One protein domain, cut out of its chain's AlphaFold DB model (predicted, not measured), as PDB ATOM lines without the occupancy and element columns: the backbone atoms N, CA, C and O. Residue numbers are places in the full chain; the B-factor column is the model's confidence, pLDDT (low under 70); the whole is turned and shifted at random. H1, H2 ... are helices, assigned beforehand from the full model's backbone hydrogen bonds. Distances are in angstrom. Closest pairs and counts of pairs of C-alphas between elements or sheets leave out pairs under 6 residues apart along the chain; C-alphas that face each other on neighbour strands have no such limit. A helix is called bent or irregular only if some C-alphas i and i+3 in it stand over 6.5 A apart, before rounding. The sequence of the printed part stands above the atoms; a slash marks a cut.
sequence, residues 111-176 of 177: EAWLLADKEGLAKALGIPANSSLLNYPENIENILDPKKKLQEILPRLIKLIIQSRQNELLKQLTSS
ATOM      1  N   GLU A 111      -2.652 101.069  45.400       68.44
ATOM      2  CA  GLU A 111      -4.058 101.229  45.746       68.44
ATOM      3  C   GLU A 111      -4.703 102.449  45.068       68.44
ATOM      4  O   GLU A 111      -5.859 102.378  44.657       68.44
ATOM      5  N   ALA A 112      -3.969 103.553  44.898       68.19
ATOM      6  CA  ALA A 112      -4.453 104.738  44.193       68.19
ATOM      7  C   ALA A 112      -4.566 104.485  42.684       68.19
ATOM      8  O   ALA A 112      -5.536 104.906  42.062       68.19
ATOM      9  N   TRP A 113      -3.625 103.733  42.105       68.06
ATOM     10  CA  TRP A 113      -3.712 103.285  40.712       68.06
ATOM     11  C   TRP A 113      -4.907 102.356  40.486       68.06
ATOM     12  O   TRP A 113      -5.641 102.523  39.518       68.06
ATOM     13  N   LEU A 114      -5.144 101.429  41.417       67.81
ATOM     14  CA  LEU A 114      -6.304 100.533  41.415       67.81
ATOM     15  C   LEU A 114      -7.634 101.289  41.513       67.81
ATOM     16  O   LEU A 114      -8.597 100.919  40.852       67.81
ATOM     17  N   LEU A 115      -7.695 102.343  42.331       68.75
ATOM     18  CA  LEU A 115      -8.886 103.184  42.468       68.75
ATOM     19  C   LEU A 115      -9.102 104.126  41.272       68.75
ATOM     20  O   LEU A 115     -10.246 104.479  40.986       68.75
ATOM     21  N   ALA A 116      -8.031 104.534  40.588       70.56
ATOM     22  CA  ALA A 116      -8.102 105.364  39.387       70.56
ATOM     23  C   ALA A 116      -8.504 104.560  38.132       70.56
ATOM     24  O   ALA A 116      -9.181 105.100  37.259       70.56
ATOM     25  N   ASP A 117      -8.149 103.272  38.054       74.12
ATOM     26  CA  ASP A 117      -8.550 102.362  36.970       74.12
ATOM     27  C   ASP A 117      -9.941 101.749  37.218       74.12
ATOM     28  O   ASP A 117     -10.103 100.565  37.532       74.12
ATOM     29  N   LYS A 118     -10.979 102.580  37.074       75.56
ATOM     30  CA  LYS A 118     -12.381 102.170  37.265       75.56
ATOM     31  C   LYS A 118     -12.772 100.990  36.375       75.56
ATOM     32  O   LYS A 118     -13.502 100.110  36.824       75.56
ATOM     33  N   GLU A 119     -12.310 100.970  35.127       74.56
ATOM     34  CA  GLU A 119     -12.667  99.933  34.154       74.56
ATOM     35  C   GLU A 119     -12.001  98.595  34.482       74.56
ATOM     36  O   GLU A 119     -12.676  97.561  34.512       74.56
ATOM     37  N   GLY A 120     -10.698  98.608  34.783       72.31
ATOM     38  CA  GLY A 120      -9.968  97.419  35.210       72.31
ATOM     39  C   GLY A 120     -10.542  96.836  36.497       72.31
ATOM     40  O   GLY A 120     -10.770  95.624  36.584       72.31
ATOM     41  N   LEU A 121     -10.873  97.699  37.461       71.69
ATOM     42  CA  LEU A 121     -11.485  97.300  38.723       71.69
ATOM     43  C   LEU A 121     -12.898  96.727  38.517       71.69
ATOM     44  O   LEU A 121     -13.203  95.652  39.032       71.69
ATOM     45  N   ALA A 122     -13.743  97.377  37.712       75.56
ATOM     46  CA  ALA A 122     -15.086  96.894  37.383       75.56
ATOM     47  C   ALA A 122     -15.059  95.509  36.723       75.56
ATOM     48  O   ALA A 122     -15.802  94.608  37.122       75.56
ATOM     49  N   LYS A 123     -14.147  95.315  35.763       76.12
ATOM     50  CA  LYS A 123     -13.950  94.040  35.069       76.12
ATOM     51  C   LYS A 123     -13.491  92.936  36.019       76.12
ATOM     52  O   LYS A 123     -14.035  91.836  35.968       76.12
ATOM     53  N   ALA A 124     -12.518  93.220  36.885       66.44
ATOM     54  CA  ALA A 124     -12.019  92.252  37.864       66.44
ATOM     55  C   ALA A 124     -13.099  91.833  38.876       66.44
ATOM     56  O   ALA A 124     -13.125  90.688  39.324       66.44
ATOM     57  N   LEU A 125     -14.002  92.753  39.214       67.06
ATOM     58  CA  LEU A 125     -15.075  92.544  40.184       67.06
ATOM     59  C   LEU A 125     -16.379  92.014  39.569       67.06
ATOM     60  O   LEU A 125     -17.282  91.635  40.312       67.06
ATOM     61  N   GLY A 126     -16.497  91.995  38.240       69.81
ATOM     62  CA  GLY A 126     -17.721  91.589  37.550       69.81
ATOM     63  C   GLY A 126     -18.903  92.533  37.792       69.81
ATOM     64  O   GLY A 126     -20.042  92.075  37.849       69.81
ATOM     65  N   ILE A 127     -18.647  93.835  37.963       73.94
ATOM     66  CA  ILE A 127     -19.687  94.858  38.160       73.94
ATOM     67  C   ILE A 127     -19.678  95.896  37.028       73.94
ATOM     68  O   ILE A 127     -18.665  96.048  36.347       73.94
ATOM     69  N   PRO A 128     -20.776  96.647  36.818       76.94
ATOM     70  CA  PRO A 128     -20.795  97.739  35.849       76.94
ATOM     71  C   PRO A 128     -19.789  98.848  36.198       76.94
ATOM     72  O   PRO A 128     -19.707  99.278  37.351       76.94
ATOM     73  N   ALA A 129     -19.070  99.362  35.195       72.00
ATOM     74  CA  ALA A 129     -18.079 100.434  35.370       72.00
ATOM     75  C   ALA A 129     -18.685 101.761  35.870       72.00
ATOM     76  O   ALA A 129     -18.004 102.554  36.511       72.00
ATOM     77  N   ASN A 130     -19.981 101.978  35.636       77.62
ATOM     78  CA  ASN A 130     -20.746 103.129  36.123       77.62
ATOM     79  C   ASN A 130     -21.343 102.927  37.529       77.62
ATOM     80  O   ASN A 130     -22.202 103.702  37.950       77.62
ATOM     81  N   SER A 131     -20.937 101.880  38.251       74.12
ATOM     82  CA  SER A 131     -21.390 101.648  39.619       74.12
ATOM     83  C   SER A 131     -21.044 102.840  40.513       74.12
ATOM     84  O   SER A 131     -19.903 103.303  40.543       74.12
ATOM     85  N   SER A 132     -22.009 103.304  41.311       71.81
ATOM     86  CA  SER A 132     -21.797 104.365  42.309       71.81
ATOM     87  C   SER A 132     -20.729 104.001  43.349       71.81
ATOM     88  O   SER A 132     -20.175 104.881  44.003       71.81
ATOM     89  N   LEU A 133     -20.399 102.710  43.460       66.25
ATOM     90  CA  LEU A 133     -19.330 102.171  44.299       66.25
ATOM     91  C   LEU A 133     -17.926 102.430  43.747       66.25
ATOM     92  O   LEU A 133     -16.968 102.188  44.468       66.25
ATOM     93  N   LEU A 134     -17.801 102.874  42.494       69.31
ATOM     94  CA  LEU A 134     -16.536 103.166  41.810       69.31
ATOM     95  C   LEU A 134     -16.368 104.666  41.519       69.31
ATOM     96  O   LEU A 134     -15.551 105.065  40.687       69.31
ATOM     97  N   ASN A 135     -17.144 105.521  42.191       70.75
ATOM     98  CA  ASN A 135     -17.173 106.951  41.905       70.75
ATOM     99  C   ASN A 135     -16.023 107.693  42.613       70.75
ATOM    100  O   ASN A 135     -16.221 108.422  43.585       70.75
ATOM    101  N   TYR A 136     -14.801 107.454  42.131       67.44
ATOM    102  CA  TYR A 136     -13.563 108.039  42.648       67.44
ATOM    103  C   TYR A 136     -12.935 109.036  41.666       67.44
ATOM    104  O   TYR A 136     -13.215 108.974  40.461       67.44
ATOM    105  N   PRO A 137     -12.096 109.968  42.163       64.25
ATOM    106  CA  PRO A 137     -11.301 110.833  41.303       64.25
ATOM    107  C   PRO A 137     -10.441 109.990  40.357       64.25
ATOM    108  O   PRO A 137      -9.748 109.083  40.805       64.25
ATOM    109  N   GLU A 138     -10.462 110.305  39.063       60.72
ATOM    110  CA  GLU A 138      -9.604 109.641  38.062       60.72
ATOM    111  C   GLU A 138      -8.144 110.069  38.186       60.72
ATOM    112  O   GLU A 138      -7.232 109.335  37.813       60.72
ATOM    113  N   ASN A 139      -7.909 111.255  38.749       67.75
ATOM    114  CA  ASN A 139      -6.563 111.688  39.056       67.75
ATOM    115  C   ASN A 139      -6.093 111.022  40.352       67.75
ATOM    116  O   ASN A 139      -6.567 111.361  41.440       67.75
ATOM    117  N   ILE A 140      -5.122 110.121  40.201       64.12
ATOM    118  CA  ILE A 140      -4.418 109.410  41.271       64.12
ATOM    119  C   ILE A 140      -3.968 110.395  42.351       64.12
ATOM    120  O   ILE A 140      -4.189 110.142  43.524       64.12
ATOM    121  N   GLU A 141      -3.451 111.570  41.980       63.38
ATOM    122  CA  GLU A 141      -2.952 112.568  42.939       63.38
ATOM    123  C   GLU A 141      -4.031 113.108  43.894       63.38
ATOM    124  O   GLU A 141      -3.714 113.579  44.986       63.38
ATOM    125  N   ASN A 142      -5.309 112.989  43.526       68.62
ATOM    126  CA  ASN A 142      -6.441 113.475  44.313       68.62
ATOM    127  C   ASN A 142      -7.050 112.396  45.229       68.62
ATOM    128  O   ASN A 142      -8.012 112.666  45.959       68.62
ATOM    129  N   ILE A 143      -6.529 111.164  45.216       66.88
ATOM    130  CA  ILE A 143      -7.050 110.068  46.036       66.88
ATOM    131  C   ILE A 143      -6.393 110.104  47.422       66.88
ATOM    132  O   ILE A 143      -5.365 109.492  47.674       66.88
ATOM    133  N   LEU A 144      -7.021 110.816  48.361       68.88
ATOM    134  CA  LEU A 144      -6.601 110.794  49.770       68.88
ATOM    135  C   LEU A 144      -6.784 109.395  50.382       68.88
ATOM    136  O   LEU A 144      -7.874 108.827  50.250       68.88
ATOM    137  N   ASP A 145      -5.742 108.899  51.058       70.94
ATOM    138  CA  ASP A 145      -5.678 107.611  51.773       70.94
ATOM    139  C   ASP A 145      -6.274 106.425  50.971       70.94
ATOM    140  O   ASP A 145      -7.324 105.865  51.318       70.94
ATOM    141  N   PRO A 146      -5.638 106.054  49.842       69.62
ATOM    142  CA  PRO A 146      -6.173 105.065  48.905       69.62
ATOM    143  C   PRO A 146      -6.354 103.676  49.540       69.62
ATOM    144  O   PRO A 146      -7.290 102.947  49.203       69.62
ATOM    145  N   LYS A 147      -5.508 103.322  50.511       70.38
ATOM    146  CA  LYS A 147      -5.565 102.039  51.217       70.38
ATOM    147  C   LYS A 147      -6.803 101.926  52.097       70.38
ATOM    148  O   LYS A 147      -7.525 100.929  52.014       70.38
ATOM    149  N   LYS A 148      -7.088 102.957  52.898       69.25
ATOM    150  CA  LYS A 148      -8.296 103.000  53.724       69.25
ATOM    151  C   LYS A 148      -9.557 102.964  52.867       69.25
ATOM    152  O   LYS A 148     -10.485 102.219  53.170       69.25
ATOM    153  N   LYS A 149      -9.566 103.690  51.744       72.12
ATOM    154  CA  LYS A 149     -10.686 103.649  50.795       72.12
ATOM    155  C   LYS A 149     -10.937 102.242  50.266       72.12
ATOM    156  O   LYS A 149     -12.066 101.770  50.344       72.12
ATOM    157  N   LEU A 150      -9.913 101.524  49.802       68.50
ATOM    158  CA  LEU A 150     -10.098 100.131  49.372       68.50
ATOM    159  C   LEU A 150     -10.634  99.236  50.498       68.50
ATOM    160  O   LEU A 150     -11.518  98.418  50.247       68.50
ATOM    161  N   GLN A 151     -10.169  99.419  51.737       71.81
ATOM    162  CA  GLN A 151     -10.679  98.676  52.895       71.81
ATOM    163  C   GLN A 151     -12.164  98.947  53.189       71.81
ATOM    164  O   GLN A 151     -12.853  98.050  53.668       71.81
ATOM    165  N   GLU A 152     -12.685 100.135  52.878       76.00
ATOM    166  CA  GLU A 152     -14.111 100.458  53.030       76.00
ATOM    167  C   GLU A 152     -14.979  99.860  51.908       76.00
ATOM    168  O   GLU A 152     -16.132  99.472  52.134       76.00
ATOM    169  N   ILE A 153     -14.436  99.774  50.692       70.62
ATOM    170  CA  ILE A 153     -15.188  99.396  49.487       70.62
ATOM    171  C   ILE A 153     -15.215  97.878  49.304       70.62
ATOM    172  O   ILE A 153     -16.269  97.313  49.004       70.62
ATOM    173  N   LEU A 154     -14.080  97.203  49.516       70.50
ATOM    174  CA  LEU A 154     -13.943  95.763  49.289       70.50
ATOM    175  C   LEU A 154     -14.990  94.928  50.048       70.50
ATOM    176  O   LEU A 154     -15.615  94.076  49.417       70.50
ATOM    177  N   PRO A 155     -15.297  95.176  51.338       71.88
ATOM    178  CA  PRO A 155     -16.335  94.424  52.043       71.88
ATOM    179  C   PRO A 155     -17.733  94.608  51.436       71.88
ATOM    180  O   PRO A 155     -18.511  93.654  51.356       71.88
ATOM    181  N   ARG A 156     -18.061  95.825  50.977       71.75
ATOM    182  CA  ARG A 156     -19.349  96.134  50.330       71.75
ATOM    183  C   ARG A 156     -19.464  95.429  48.980       71.75
ATOM    184  O   ARG A 156     -20.505  94.844  48.686       71.75
ATOM    185  N   LEU A 157     -18.384  95.439  48.201       65.75
ATOM    186  CA  LEU A 157     -18.290  94.741  46.920       65.75
ATOM    187  C   LEU A 157     -18.422  93.227  47.081       65.75
ATOM    188  O   LEU A 157     -19.223  92.614  46.383       65.75
ATOM    189  N   ILE A 158     -17.707  92.634  48.040       67.88
ATOM    190  CA  ILE A 158     -17.785  91.197  48.334       67.88
ATOM    191  C   ILE A 158     -19.226  90.802  48.669       67.88
ATOM    192  O   ILE A 158     -19.743  89.829  48.121       67.88
ATOM    193  N   LYS A 159     -19.911  91.586  49.511       71.44
ATOM    194  CA  LYS A 159     -21.312  91.329  49.870       71.44
ATOM    195  C   LYS A 159     -22.239  91.353  48.649       71.44
ATOM    196  O   LYS A 159     -23.092  90.477  48.524       71.44
ATOM    197  N   LEU A 160     -22.059  92.313  47.744       66.62
ATOM    198  CA  LEU A 160     -22.870  92.433  46.528       66.62
ATOM    199  C   LEU A 160     -22.607  91.307  45.527       66.62
ATOM    200  O   LEU A 160     -23.556  90.773  44.960       66.62
ATOM    201  N   ILE A 161     -21.348  90.901  45.348       66.06
ATOM    202  CA  ILE A 161     -20.984  89.764  44.491       66.06
ATOM    203  C   ILE A 161     -21.633  88.476  45.015       66.06
ATOM    204  O   ILE A 161     -22.202  87.707  44.239       66.06
ATOM    205  N   ILE A 162     -21.604  88.256  46.335       71.38
ATOM    206  CA  ILE A 162     -22.261  87.105  46.971       71.38
ATOM    207  C   ILE A 162     -23.776  87.142  46.725       71.38
ATOM    208  O   ILE A 162     -24.346  86.140  46.295       71.38
ATOM    209  N   GLN A 163     -24.424  88.292  46.934       72.25
ATOM    210  CA  GLN A 163     -25.868  88.456  46.711       72.25
ATOM    211  C   GLN A 163     -26.262  88.261  45.239       72.25
ATOM    212  O   GLN A 163     -27.250  87.591  44.949       72.25
ATOM    213  N   SER A 164     -25.476  88.799  44.304       67.69
ATOM    214  CA  SER A 164     -25.673  88.623  42.860       67.69
ATOM    215  C   SER A 164     -25.654  87.146  42.471       67.69
ATOM    216  O   SER A 164     -26.579  86.666  41.818       67.69
ATOM    217  N   ARG A 165     -24.638  86.405  42.932       73.69
ATOM    218  CA  ARG A 165     -24.503  84.968  42.650       73.69
ATOM    219  C   ARG A 165     -25.635  84.143  43.255       73.69
ATOM    220  O   ARG A 165     -26.130  83.225  42.609       73.69
ATOM    221  N   GLN A 166     -26.068  84.468  44.473       73.19
ATOM    222  CA  GLN A 166     -27.216  83.807  45.103       73.19
ATOM    223  C   GLN A 166     -28.506  84.032  44.304       73.19
ATOM    224  O   GLN A 166     -29.267  83.091  44.089       73.19
ATOM    225  N   ASN A 167     -28.725  85.251  43.807       72.19
ATOM    226  CA  ASN A 167     -29.893  85.581  42.993       72.19
ATOM    227  C   ASN A 167     -29.869  84.904  41.613       72.19
ATOM    228  O   ASN A 167     -30.919  84.480  41.133       72.19
ATOM    229  N   GLU A 168     -28.704  84.776  40.971       74.81
ATOM    230  CA  GLU A 168     -28.567  84.010  39.722       74.81
ATOM    231  C   GLU A 168     -28.866  82.522  39.923       74.81
ATOM    232  O   GLU A 168     -29.635  81.950  39.151       74.81
ATOM    233  N   LEU A 169     -28.333  81.913  40.985       72.69
ATOM    234  CA  LEU A 169     -28.609  80.514  41.327       72.69
ATOM    235  C   LEU A 169     -30.106  80.276  41.589       72.69
ATOM    236  O   LEU A 169     -30.678  79.311  41.085       72.69
ATOM    237  N   LEU A 170     -30.767  81.180  42.319       68.94
ATOM    238  CA  LEU A 170     -32.213  81.117  42.570       68.94
ATOM    239  C   LEU A 170     -33.043  81.264  41.287       68.94
ATOM    240  O   LEU A 170     -34.060  80.586  41.130       68.94
ATOM    241  N   LYS A 171     -32.611  82.115  40.348       75.12
ATOM    242  CA  LYS A 171     -33.261  82.247  39.036       75.12
ATOM    243  C   LYS A 171     -33.117  80.980  38.199       75.12
ATOM    244  O   LYS A 171     -34.104  80.539  37.633       75.12
ATOM    245  N   GLN A 172     -31.932  80.369  38.164       74.06
ATOM    246  CA  GLN A 172     -31.699  79.125  37.418       74.06
ATOM    247  C   GLN A 172     -32.532  77.954  37.958       74.06
ATOM    248  O   GLN A 172     -33.058  77.153  37.183       74.06
ATOM    249  N   LEU A 173     -32.693  77.876  39.281       68.69
ATOM    250  CA  LEU A 173     -33.530  76.865  39.930       68.69
ATOM    251  C   LEU A 173     -35.023  77.065  39.645       68.69
ATOM    252  O   LEU A 173     -35.743  76.086  39.482       68.69
ATOM    253  N   THR A 174     -35.489  78.312  39.556       72.56
ATOM    254  CA  THR A 174     -36.904  78.621  39.285       72.56
ATOM    255  C   THR A 174     -37.266  78.600  37.799       72.56
ATOM    256  O   THR A 174     -38.422  78.361  37.481       72.56
ATOM    257  N   SER A 175     -36.307  78.780  36.883       69.00
ATOM    258  CA  SER A 175     -36.509  78.637  35.430       69.00
ATOM    259  C   SER A 175     -36.425  77.193  34.913       69.00
ATOM    260  O   SER A 175     -36.567  76.970  33.714       69.00
ATOM    261  N   SER A 176     -36.127  76.232  35.793       57.47
ATOM    262  CA  SER A 176     -36.039  74.796  35.479       57.47
ATOM    263  C   SER A 176     -37.281  74.007  35.933       57.47
ATOM    264  O   SER A 176     -37.257  72.777  35.928       57.47
TER     265      SER A 176
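This is residues 111 to 176 of the 177 residues of an uncharacterized protein of Methylacidiphilum sp. Phi (UniProt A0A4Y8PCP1). Look for one long helix, H3, making the long axis, with a small head of two short helices, H1 and H2, and a winding link, residues 126 to 145, beside its first part; residues 165 to 176 stick out. The 66 printed residues, all helix by class, have three named helices, H1, H2, H3 in order. The whole is loose, radius of gyration of the C-alphas 14.4 A, spanning 51 by 19 by 16 A.

H1, residues 111 to 116, and H2, residues 118 to 125, only just touch, with 3 pairs of C-alphas within 8 A, only at the corner by their tight link; the closest C-alphas, Leu 114 and Leu 121, are 6.7 A apart. H1 touches H3, residues 146 to 174, at a steep tilt of 65 degrees, with 146 to 150 alone of H3; closest are C-alphas Ala 112 and Pro 146, 5.0 A. H2 and H3 are close but not clearly touching, closest at C-alphas Leu 125 and Leu 157, 7.8 A. Every O i to N i+4 pair is within hydrogen-bond range in H1 and H2, 23 of 25 in H3.

Find C-alpha 111 at (-4.058, 101.229, 45.746); H1 runs 8.6 A from there, and H2 10.4 A from C-alpha 118. H3 runs 41.7 A to C-alpha 174 at (-36.904, 78.621, 39.285), with a kink of 30 degrees near residue 153; it is only just irregular, C-alphas 152 and 155 being 6.51 A apart.

The farthest C-alphas, Glu 141 and Ser 176, are 50.8 A apart. The printed part has no cut; the H2 to H3 link is long, 20 residues. Mean pLDDT of the printed part is 70.2, with 31 residues under 70, among them 136 to 144.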